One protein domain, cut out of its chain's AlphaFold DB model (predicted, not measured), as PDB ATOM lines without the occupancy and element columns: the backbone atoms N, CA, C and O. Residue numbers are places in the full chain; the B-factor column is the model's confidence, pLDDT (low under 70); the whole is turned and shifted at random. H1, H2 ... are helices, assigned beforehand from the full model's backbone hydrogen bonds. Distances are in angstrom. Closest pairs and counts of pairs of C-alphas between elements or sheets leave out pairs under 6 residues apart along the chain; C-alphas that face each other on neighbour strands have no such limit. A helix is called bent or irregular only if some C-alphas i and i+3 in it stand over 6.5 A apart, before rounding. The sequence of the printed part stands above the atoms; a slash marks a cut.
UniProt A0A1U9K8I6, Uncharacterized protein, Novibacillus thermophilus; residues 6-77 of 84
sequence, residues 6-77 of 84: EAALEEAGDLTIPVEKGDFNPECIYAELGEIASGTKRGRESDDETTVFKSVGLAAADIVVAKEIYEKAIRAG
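AT A GLANCE: This is residues 6 to 77 of the 84 residues of an uncharacterized protein of Novibacillus thermophilus (UniProt A0A1U9K8I6). One long helix, H4, sticks out as an arm from a loose body of winding chain. In that body two short helices, H1 and H2, meet at a corner as an L, a third short helix, H3, is apart from both, and the long link from H3 to H4 runs out in a wide loop whose residues 45 to 50 also stand free. The printed part has 72 residues, with four named helices in the order H1, H2, H3, H4 and no named strand; its class is all helix. The whole is only just loose, close to extended, with a radius of gyration of the C-alphas of 16.8 A, and its elongated outline spans 55 by 30 by 19 A.

IN THESE COORDINATES: H1 is residues 6 to 11, 8.7 A from first to last C-alpha, and begins at C-alpha 6 (7.568, 32.369, 80.445). H2 is residues 13 to 21, 11.9 A long; it is neither bent nor irregular, but only just: C-alphas 14 and 17 are 6.2 A apart. H3 is residues 33 to 37, 6.1 A long, with C-alpha 33 at (1.272, 21.287, 80.044). H4 is residues 59 to 75, 24.5 A long, and ends at C-alpha 75 (-28.572, 25.639, 85.131).

HOW THE PARTS SIT: H1 and H2 touch only at the corner by their tight link; their closest C-alphas, those of Leu 9 and Thr 16, are 5.7 A apart. Their lines are about perpendicular, at 84 degrees. H3 is apart from H1 and from H2. H4 is apart from H1, H2 and H3. In H1, H3 and H4 every O i to N i+4 pair is within hydrogen-bond range; in H2 4 of 5 are.

THE WHOLE: The C-alphas farthest apart, those of Gly 22 and Gly 77, are 55.1 A apart. Without the free stretches, residues 45 to 50 and 59 to 77, the body spans 33 by 21 by 16 A. The links H2 to H3, 11 residues, and H3 to H4, 21 residues, are long. The printed part has no cut, its mean pLDDT is 97.0, and no printed residue is under 70.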
ATOM      1  N   GLU A   6       7.411  30.949  80.133       95.94
ATOM      2  CA  GLU A   6       7.568  32.369  80.445       95.94
ATOM      3  C   GLU A   6       7.312  32.627  81.933       95.94
ATOM      4  O   GLU A   6       8.229  33.014  82.650       95.94
ATOM      5  N   ALA A   7       6.121  32.271  82.425       96.38
ATOM      6  CA  ALA A   7       5.760  32.486  83.827       96.38
ATOM      7  C   ALA A   7       6.661  31.694  84.789       96.38
ATOM      8  O   ALA A   7       7.068  32.191  85.835       96.38
ATOM      9  N   ALA A   8       7.031  30.458  84.434       96.81
ATOM     10  CA  ALA A   8       7.933  29.663  85.261       96.81
ATOM     11  C   ALA A   8       9.337  30.285  85.359       96.81
ATOM     12  O   ALA A   8       9.928  30.278  86.432       96.81
ATOM     13  N   LEU A   9       9.878  30.835  84.271       96.62
ATOM     14  CA  LEU A   9      11.203  31.464  84.271       96.62
ATOM     15  C   LEU A   9      11.207  32.879  84.869       96.62
ATOM     16  O   LEU A   9      12.283  33.428  85.089       96.62
ATOM     17  N   GLU A  10      10.039  33.448  85.161       96.62
ATOM     18  CA  GLU A  10       9.902  34.739  85.837       96.62
ATOM     19  C   GLU A  10       9.600  34.582  87.337       96.62
ATOM     20  O   GLU A  10      10.192  35.266  88.171       96.62
ATOM     21  N   GLU A  11       8.720  33.649  87.707       95.94
ATOM     22  CA  GLU A  11       8.119  33.610  89.048       95.94
ATOM     23  C   GLU A  11       8.597  32.432  89.914       95.94
ATOM     24  O   GLU A  11       8.543  32.483  91.148       95.94
ATOM     25  N   ALA A  12       9.063  31.339  89.300       96.31
ATOM     26  CA  ALA A  12       9.400  30.121  90.027       96.31
ATOM     27  C   ALA A  12      10.818  30.183  90.609       96.31
ATOM     28  O   ALA A  12      11.770  29.748  89.973       96.31
ATOM     29  N   GLY A  13      10.964  30.644  91.856       96.06
ATOM     30  CA  GLY A  13      12.266  30.699  92.545       96.06
ATOM     31  C   GLY A  13      13.047  29.372  92.576       96.06
ATOM     32  O   GLY A  13      14.275  29.365  92.557       96.06
ATOM     33  N   ASP A  14      12.347  28.236  92.582       94.88
ATOM     34  CA  ASP A  14      12.934  26.891  92.504       94.88
ATOM     35  C   ASP A  14      13.454  26.511  91.102       94.88
ATOM     36  O   ASP A  14      14.161  25.512  90.974       94.88
ATOM     37  N   LEU A  15      13.168  27.316  90.076       96.06
ATOM     38  CA  LEU A  15      13.756  27.237  88.736       96.06
ATOM     39  C   LEU A  15      14.698  28.411  88.443       96.06
ATOM     40  O   LEU A  15      15.801  28.182  87.952       96.06
ATOM     41  N   THR A  16      14.307  29.647  88.760       97.00
ATOM     42  CA  THR A  16      15.085  30.848  88.420       97.00
ATOM     43  C   THR A  16      16.428  30.879  89.137       97.00
ATOM     44  O   THR A  16      17.453  31.100  88.498       97.00
ATOM     45  N   ILE A  17      16.470  30.537  90.429       97.94
ATOM     46  CA  ILE A  17      17.716  30.539  91.208       97.94
ATOM     47  C   ILE A  17      18.736  29.520  90.653       97.94
ATOM     48  O   ILE A  17      19.894  29.897  90.455       97.94
ATOM     49  N   PRO A  18      18.383  28.242  90.387       97.31
ATOM     50  CA  PRO A  18      19.293  27.310  89.713       97.31
ATOM     51  C   PRO A  18      19.728  27.755  88.310       97.31
ATOM     52  O   PRO A  18      20.881  27.530  87.945       97.31
ATOM     53  N   VAL A  19      18.843  28.392  87.532       97.06
ATOM     54  CA  VAL A  19      19.183  28.925  86.198       97.06
ATOM     55  C   VAL A  19      20.230  30.032  86.301       97.06
ATOM     56  O   VAL A  19      21.249  29.975  85.618       97.06
ATOM     57  N   GLU A  20      20.030  31.001  87.194       97.25
ATOM     58  CA  GLU A  20      20.973  32.103  87.429       97.25
ATOM     59  C   GLU A  20      22.345  31.613  87.909       97.25
ATOM     60  O   GLU A  20      23.376  32.182  87.550       97.25
ATOM     61  N   LYS A  21      22.371  30.534  88.699       98.19
ATOM     62  CA  LYS A  21      23.608  29.889  89.162       98.19
ATOM     63  C   LYS A  21      24.301  29.045  88.088       98.19
ATOM     64  O   LYS A  21      25.449  28.656  88.287       98.19
ATOM     65  N   GLY A  22      23.630  28.763  86.972       97.56
ATOM     66  CA  GLY A  22      24.109  27.843  85.940       97.56
ATOM     67  C   GLY A  22      23.972  26.361  86.306       97.56
ATOM     68  O   GLY A  22      24.473  25.510  85.574       97.56
ATOM     69  N   ASP A  23      23.280  26.041  87.404       98.00
ATOM     70  CA  ASP A  23      23.011  24.668  87.853       98.00
ATOM     71  C   ASP A  23      21.920  23.991  87.002       98.00
ATOM     72  O   ASP A  23      21.822  22.763  86.957       98.00
ATOM     73  N   PHE A  24      21.088  24.785  86.321       96.69
ATOM     74  CA  PHE A  24      20.008  24.305  85.466       96.69
ATOM     75  C   PHE A  24      19.964  25.072  84.142       96.69
ATOM     76  O   PHE A  24      19.963  26.299  84.121       96.69
ATOM     77  N   ASN A  25      19.883  24.352  83.022       97.31
ATOM     78  CA  ASN A  25      19.667  24.963  81.713       97.31
ATOM     79  C   ASN A  25      18.152  25.089  81.450       97.31
ATOM     80  O   ASN A  25      17.474  24.059  81.433       97.31
ATOM     81  N   PRO A  26      17.600  26.294  81.206       95.56
ATOM     82  CA  PRO A  26      16.168  26.477  80.944       95.56
ATOM     83  C   PRO A  26      15.663  25.694  79.719       95.56
ATOM     84  O   PRO A  26      14.512  25.257  79.704       95.56
ATOM     85  N   GLU A  27      16.529  25.403  78.744       96.38
ATOM     86  CA  GLU A  27      16.193  24.559  77.585       96.38
ATOM     87  C   GLU A  27      15.922  23.092  77.972       96.38
ATOM     88  O   GLU A  27      15.333  22.334  77.201       96.38
ATOM     89  N   CYS A  28      16.295  22.666  79.187       95.19
ATOM     90  CA  CYS A  28      15.953  21.344  79.717       95.19
ATOM     91  C   CYS A  28      14.476  21.222  80.135       95.19
ATOM     92  O   CYS A  28      14.030  20.131  80.503       95.19
ATOM     93  N   ILE A  29      13.684  22.301  80.078       97.19
ATOM     94  CA  ILE A  29      12.235  22.227  80.288       97.19
ATOM     95  C   ILE A  29      11.585  21.480  79.113       97.19
ATOM     96  O   ILE A  29      11.254  22.043  78.070       97.19
ATOM     97  N   TYR A  30      11.338  20.188  79.339       97.75
ATOM     98  CA  TYR A  30      10.802  19.254  78.346       97.75
ATOM     99  C   TYR A  30       9.533  19.747  77.619       97.75
ATOM    100  O   TYR A  30       9.474  19.770  76.385       97.75
ATOM    101  N   ALA A  31       8.508  20.155  78.372       98.00
ATOM    102  CA  ALA A  31       7.209  20.538  77.824       98.00
ATOM    103  C   ALA A  31       6.462  21.530  78.719       98.00
ATOM    104  O   ALA A  31       6.625  21.520  79.947       98.00
ATOM    105  N   GLU A  32       5.601  22.314  78.080       97.50
ATOM    106  CA  GLU A  32       4.440  22.948  78.691       97.50
ATOM    107  C   GLU A  32       3.271  21.967  78.784       97.50
ATOM    108  O   GLU A  32       3.108  21.079  77.944       97.50
ATOM    109  N   LEU A  33       2.424  22.147  79.795       96.56
ATOM    110  CA  LEU A  33       1.272  21.287  80.044       96.56
ATOM    111  C   LEU A  33       0.314  21.253  78.844       96.56
ATOM    112  O   LEU A  33      -0.229  20.195  78.527       96.56
ATOM    113  N   GLY A  34       0.158  22.381  78.144       95.88
ATOM    114  CA  GLY A  34      -0.649  22.471  76.927       95.88
ATOM    115  C   GLY A  34      -0.150  21.560  75.801       95.88
ATOM    116  O   GLY A  34      -0.969  20.916  75.152       95.88
ATOM    117  N   GLU A  35       1.172  21.432  75.619       98.12
ATOM    118  CA  GLU A  35       1.772  20.547  74.603       98.12
ATOM    119  C   GLU A  35       1.469  19.067  74.890       98.12
ATOM    120  O   GLU A  35       1.292  18.276  73.965       98.12
ATOM    121  N   ILE A  36       1.406  18.693  76.172       97.88
ATOM    122  CA  ILE A  36       1.058  17.334  76.607       97.88
ATOM    123  C   ILE A  36      -0.442  17.090  76.444       97.88
ATOM    124  O   ILE A  36      -0.853  16.076  75.885       97.88
ATOM    125  N   ALA A  37      -1.268  18.037  76.896       96.31
ATOM    126  CA  ALA A  37      -2.722  17.938  76.829       96.31
ATOM    127  C   ALA A  37      -3.243  17.884  75.384       96.31
ATOM    128  O   ALA A  37      -4.225  17.195  75.113       96.31
ATOM    129  N   SER A  38      -2.580  18.573  74.447       97.69
ATOM    130  CA  SER A  38      -2.917  18.531  73.020       97.69
ATOM    131  C   SER A  38      -2.374  17.299  72.290       97.69
ATOM    132  O   SER A  38      -2.686  17.106  71.117       97.69
ATOM    133  N   GLY A  39      -1.538  16.483  72.943       97.50
ATOM    134  CA  GLY A  39      -0.853  15.346  72.326       97.50
ATOM    135  C   GLY A  39       0.310  15.730  71.402       97.50
ATOM    136  O   GLY A  39       0.833  14.868  70.698       97.50
ATOM    137  N   THR A  40       0.735  16.996  71.399       98.38
ATOM    138  CA  THR A  40       1.901  17.465  70.629       98.38
ATOM    139  C   THR A  40       3.203  16.892  71.194       98.38
ATOM    140  O   THR A  40       4.131  16.591  70.444       98.38
ATOM    141  N   LYS A  41       3.265  16.706  72.517       98.19
ATOM    142  CA  LYS A  41       4.325  15.978  73.220       98.19
ATOM    143  C   LYS A  41       3.725  14.880  74.085       98.19
ATOM    144  O   LYS A  41       2.569  14.950  74.495       98.19
ATOM    145  N   ARG A  42       4.522  13.852  74.364       97.88
ATOM    146  CA  ARG A  42       4.125  12.762  75.257       97.88
ATOM    147  C   ARG A  42       4.386  13.151  76.702       97.88
ATOM    148  O   ARG A  42       5.311  13.897  76.980       97.88
ATOM    149  N   GLY A  43       3.541  12.671  77.609       96.69
ATOM    150  CA  GLY A  43       3.785  12.782  79.044       96.69
ATOM    151  C   GLY A  43       4.840  11.772  79.500       96.69
ATOM    152  O   GLY A  43       5.812  11.514  78.804       96.69
ATOM    153  N   ARG A  44       4.612  11.168  80.664       97.50
ATOM    154  CA  ARG A  44       5.373  10.003  81.126       97.50
ATOM    155  C   ARG A  44       5.251   8.847  80.126       97.50
ATOM    156  O   ARG A  44       4.130   8.501  79.750       97.50
ATOM    157  N   GLU A  45       6.371   8.237  79.749       97.50
ATOM    158  CA  GLU A  45       6.418   7.127  78.784       97.50
ATOM    159  C   GLU A  45       6.783   5.780  79.423       97.50
ATOM    160  O   GLU A  45       6.549   4.734  78.816       97.50
ATOM    161  N   SER A  46       7.305   5.778  80.653       98.00
ATOM    162  CA  SER A  46       7.615   4.551  81.397       98.00
ATOM    163  C   SER A  46       7.503   4.715  82.920       98.00
ATOM    164  O   SER A  46       7.462   5.831  83.455       98.00
ATOM    165  N   ASP A  47       7.455   3.587  83.632       97.81
ATOM    166  CA  ASP A  47       7.395   3.555  85.100       97.81
ATOM    167  C   ASP A  47       8.738   3.929  85.756       97.81
ATOM    168  O   ASP A  47       8.752   4.402  86.891       97.81
ATOM    169  N   ASP A  48       9.851   3.801  85.025       98.31
ATOM    170  CA  ASP A  48      11.200   4.123  85.513       98.31
ATOM    171  C   ASP A  48      11.500   5.637  85.503       98.31
ATOM    172  O   ASP A  48      12.466   6.101  86.113       98.31
ATOM    173  N   GLU A  49      10.679   6.442  84.823       97.75
ATOM    174  CA  GLU A  49      10.875   7.889  84.736       97.75
ATOM    175  C   GLU A  49      10.551   8.602  86.056       97.75
ATOM    176  O   GLU A  49       9.490   8.434  86.658       97.75
ATOM    177  N   THR A  50      11.405   9.529  86.477       97.50
ATOM    178  CA  THR A  50      11.012  10.530  87.478       97.50
ATOM    179  C   THR A  50      10.614  11.808  86.756       97.50
ATOM    180  O   THR A  50      11.431  12.435  86.088       97.50
ATOM    181  N   THR A  51       9.350  12.212  86.889       97.00
ATOM    182  CA  THR A  51       8.809  13.413  86.239       97.00
ATOM    183  C   THR A  51       8.466  14.462  87.282       97.00
ATOM    184  O   THR A  51       7.765  14.158  88.246       97.00
ATOM    185  N   VAL A  52       8.873  15.708  87.046       95.94
ATOM    186  CA  VAL A  52       8.492  16.853  87.879       95.94
ATOM    187  C   VAL A  52       7.672  17.832  87.050       95.94
ATOM    188  O   VAL A  52       8.071  18.234  85.948       95.94
ATOM    189  N   PHE A  53       6.523  18.215  87.594       96.62
ATOM    190  CA  PHE A  53       5.711  19.313  87.096       96.62
ATOM    191  C   PHE A  53       5.816  20.493  88.059       96.62
ATOM    192  O   PHE A  53       5.600  20.332  89.259       96.62
ATOM    193  N   LYS A  54       6.161  21.663  87.521       96.19
ATOM    194  CA  LYS A  54       6.232  22.917  88.265       96.19
ATOM    195  C   LYS A  54       5.143  23.869  87.774       96.19
ATOM    196  O   LYS A  54       5.038  24.133  86.581       96.19
ATOM    197  N   SER A  55       4.362  24.388  88.713       95.38
ATOM    198  CA  SER A  55       3.274  25.336  88.480       95.38
ATOM    199  C   SER A  55       3.522  26.613  89.279       95.38
ATOM    200  O   SER A  55       4.067  26.561  90.387       95.38
ATOM    201  N   VAL A  56       3.144  27.737  88.677       95.38
ATOM    202  CA  VAL A  56       3.071  29.066  89.311       95.38
ATOM    203  C   VAL A  56       1.655  29.652  89.235       95.38
ATOM    204  O   VAL A  56       1.349  30.610  89.933       95.38
ATOM    205  N   GLY A  57       0.759  29.010  88.479       93.56
ATOM    206  CA  GLY A  57      -0.600  29.456  88.224       93.56
ATOM    207  C   GLY A  57      -0.746  30.015  86.811       93.56
ATOM    208  O   GLY A  57       0.179  30.586  86.237       93.56
ATOM    209  N   LEU A  58      -1.938  29.849  86.236       93.12
ATOM    210  CA  LEU A  58      -2.294  30.417  84.941       93.12
ATOM    211  C   LEU A  58      -3.717  30.970  85.003       93.12
ATOM    212  O   LEU A  58      -4.675  30.203  85.073       93.12
ATOM    213  N   ALA A  59      -3.866  32.290  84.870       93.75
ATOM    214  CA  ALA A  59      -5.166  32.965  84.963       93.75
ATOM    215  C   ALA A  59      -6.227  32.398  83.996       93.75
ATOM    216  O   ALA A  59      -7.420  32.382  84.294       93.75
ATOM    217  N   ALA A  60      -5.807  31.892  82.831       92.62
ATOM    218  CA  ALA A  60      -6.711  31.241  81.885       92.62
ATOM    219  C   ALA A  60      -7.415  30.012  82.493       92.62
ATOM    220  O   ALA A  60      -8.594  29.789  82.213       92.62
ATOM    221  N   ALA A  61      -6.726  29.242  83.343       93.06
ATOM    222  CA  ALA A  61      -7.309  28.095  84.030       93.06
ATOM    223  C   ALA A  61      -8.414  28.536  85.000       93.06
ATOM    224  O   ALA A  61      -9.506  27.964  84.980       93.06
ATOM    225  N   ASP A  62      -8.178  29.607  85.765       96.69
ATOM    226  CA  ASP A  62      -9.166  30.166  86.692       96.69
ATOM    227  C   ASP A  62     -10.429  30.614  85.956       96.69
ATOM    228  O   ASP A  62     -11.541  30.273  86.358       96.69
ATOM    229  N   ILE A  63     -10.277  31.331  84.839       98.12
ATOM    230  CA  ILE A  63     -11.414  31.825  84.052       98.12
ATOM    231  C   ILE A  63     -12.216  30.677  83.432       98.12
ATOM    232  O   ILE A  63     -13.449  30.718  83.446       98.12
ATOM    233  N   VAL A  64     -11.551  29.640  82.914       97.31
ATOM    234  CA  VAL A  64     -12.234  28.463  82.354       97.31
ATOM    235  C   VAL A  64     -13.038  27.739  83.433       97.31
ATOM    236  O   VAL A  64     -14.214  27.431  83.219       97.31
ATOM    237  N   VAL A  65     -12.446  27.519  84.609       97.88
ATOM    238  CA  VAL A  65     -13.131  26.879  85.741       97.88
ATOM    239  C   VAL A  65     -14.282  27.750  86.248       97.88
ATOM    240  O   VAL A  65     -15.388  27.246  86.449       97.88
ATOM    241  N   ALA A  66     -14.063  29.057  86.400       98.50
ATOM    242  CA  ALA A  66     -15.085  29.999  86.838       98.50
ATOM    243  C   ALA A  66     -16.281  30.021  85.882       98.50
ATOM    244  O   ALA A  66     -17.425  29.973  86.336       98.50
ATOM    245  N   LYS A  67     -16.038  30.026  84.565       98.44
ATOM    246  CA  LYS A  67     -17.094  29.947  83.549       98.44
ATOM    247  C   LYS A  67     -17.901  28.655  83.682       98.44
ATOM    248  O   LYS A  67     -19.127  28.711  83.729       98.44
ATOM    249  N   GLU A  68     -17.238  27.505  83.776       98.56
ATOM    250  CA  GLU A  68     -17.915  26.207  83.881       98.56
ATOM    251  C   GLU A  68     -18.775  26.113  85.155       98.56
ATOM    252  O   GLU A  68     -19.918  25.648  85.118       98.56
ATOM    253  N   ILE A  69     -18.252  26.592  86.289       98.38
ATOM    254  CA  ILE A  69     -18.993  26.656  87.556       98.38
ATOM    255  C   ILE A  69     -20.174  27.619  87.440       98.38
ATOM    256  O   ILE A  69     -21.282  27.272  87.850       98.38
ATOM    257  N   TYR A  70     -19.960  28.802  86.864       98.44
ATOM    258  CA  TYR A  70     -21.008  29.796  86.660       98.44
ATOM    259  C   TYR A  70     -22.161  29.226  85.828       98.44
ATOM    260  O   TYR A  70     -23.318  29.283  86.244       98.44
ATOM    261  N   GLU A  71     -21.865  28.593  84.694       98.38
ATOM    262  CA  GLU A  71     -22.888  27.987  83.845       98.38
ATOM    263  C   GLU A  71     -23.640  26.848  84.548       98.38
ATOM    264  O   GLU A  71     -24.863  26.730  84.412       98.38
ATOM    265  N   LYS A  72     -22.941  26.019  85.336       98.44
ATOM    266  CA  LYS A  72     -23.577  24.988  86.173       98.44
ATOM    267  C   LYS A  72     -24.502  25.599  87.220       98.44
ATOM    268  O   LYS A  72     -25.615  25.105  87.385       98.44
ATOM    269  N   ALA A  73     -24.073  26.667  87.890       98.50
ATOM    270  CA  ALA A  73     -24.875  27.354  88.895       98.50
ATOM    271  C   ALA A  73     -26.163  27.919  88.281       98.50
ATOM    272  O   ALA A  73     -27.246  27.678  88.811       98.50
ATOM    273  N   ILE A  74     -26.067  28.555  87.107       98.06
ATOM    274  CA  ILE A  74     -27.232  29.056  86.364       98.06
ATOM    275  C   ILE A  74     -28.206  27.922  86.021       98.06
ATOM    276  O   ILE A  74     -29.400  28.045  86.297       98.06
ATOM    277  N   ARG A  75     -27.720  26.799  85.469       98.25
ATOM    278  CA  ARG A  75     -28.572  25.639  85.131       98.25
ATOM    279  C   ARG A  75     -29.250  25.020  86.353       98.25
ATOM    280  O   ARG A  75     -30.372  24.537  86.243       98.25
ATOM    281  N   ALA A  76     -28.578  25.030  87.497       98.31
ATOM    282  CA  ALA A  76     -29.079  24.460  88.740       98.31
ATOM    283  C   ALA A  76     -29.902  25.453  89.588       98.31
ATOM    284  O   ALA A  76     -30.361  25.088  90.667       98.31
ATOM    285  N   GLY A  77     -30.095  26.694  89.126       97.69
ATOM    286  CA  GLY A  77     -30.827  27.722  89.871       97.69
ATOM    287  C   GLY A  77     -30.110  28.213  91.136       97.69
ATOM    288  O   GLY A  77     -30.763  28.717  92.045       97.69
TER     289      GLY A  77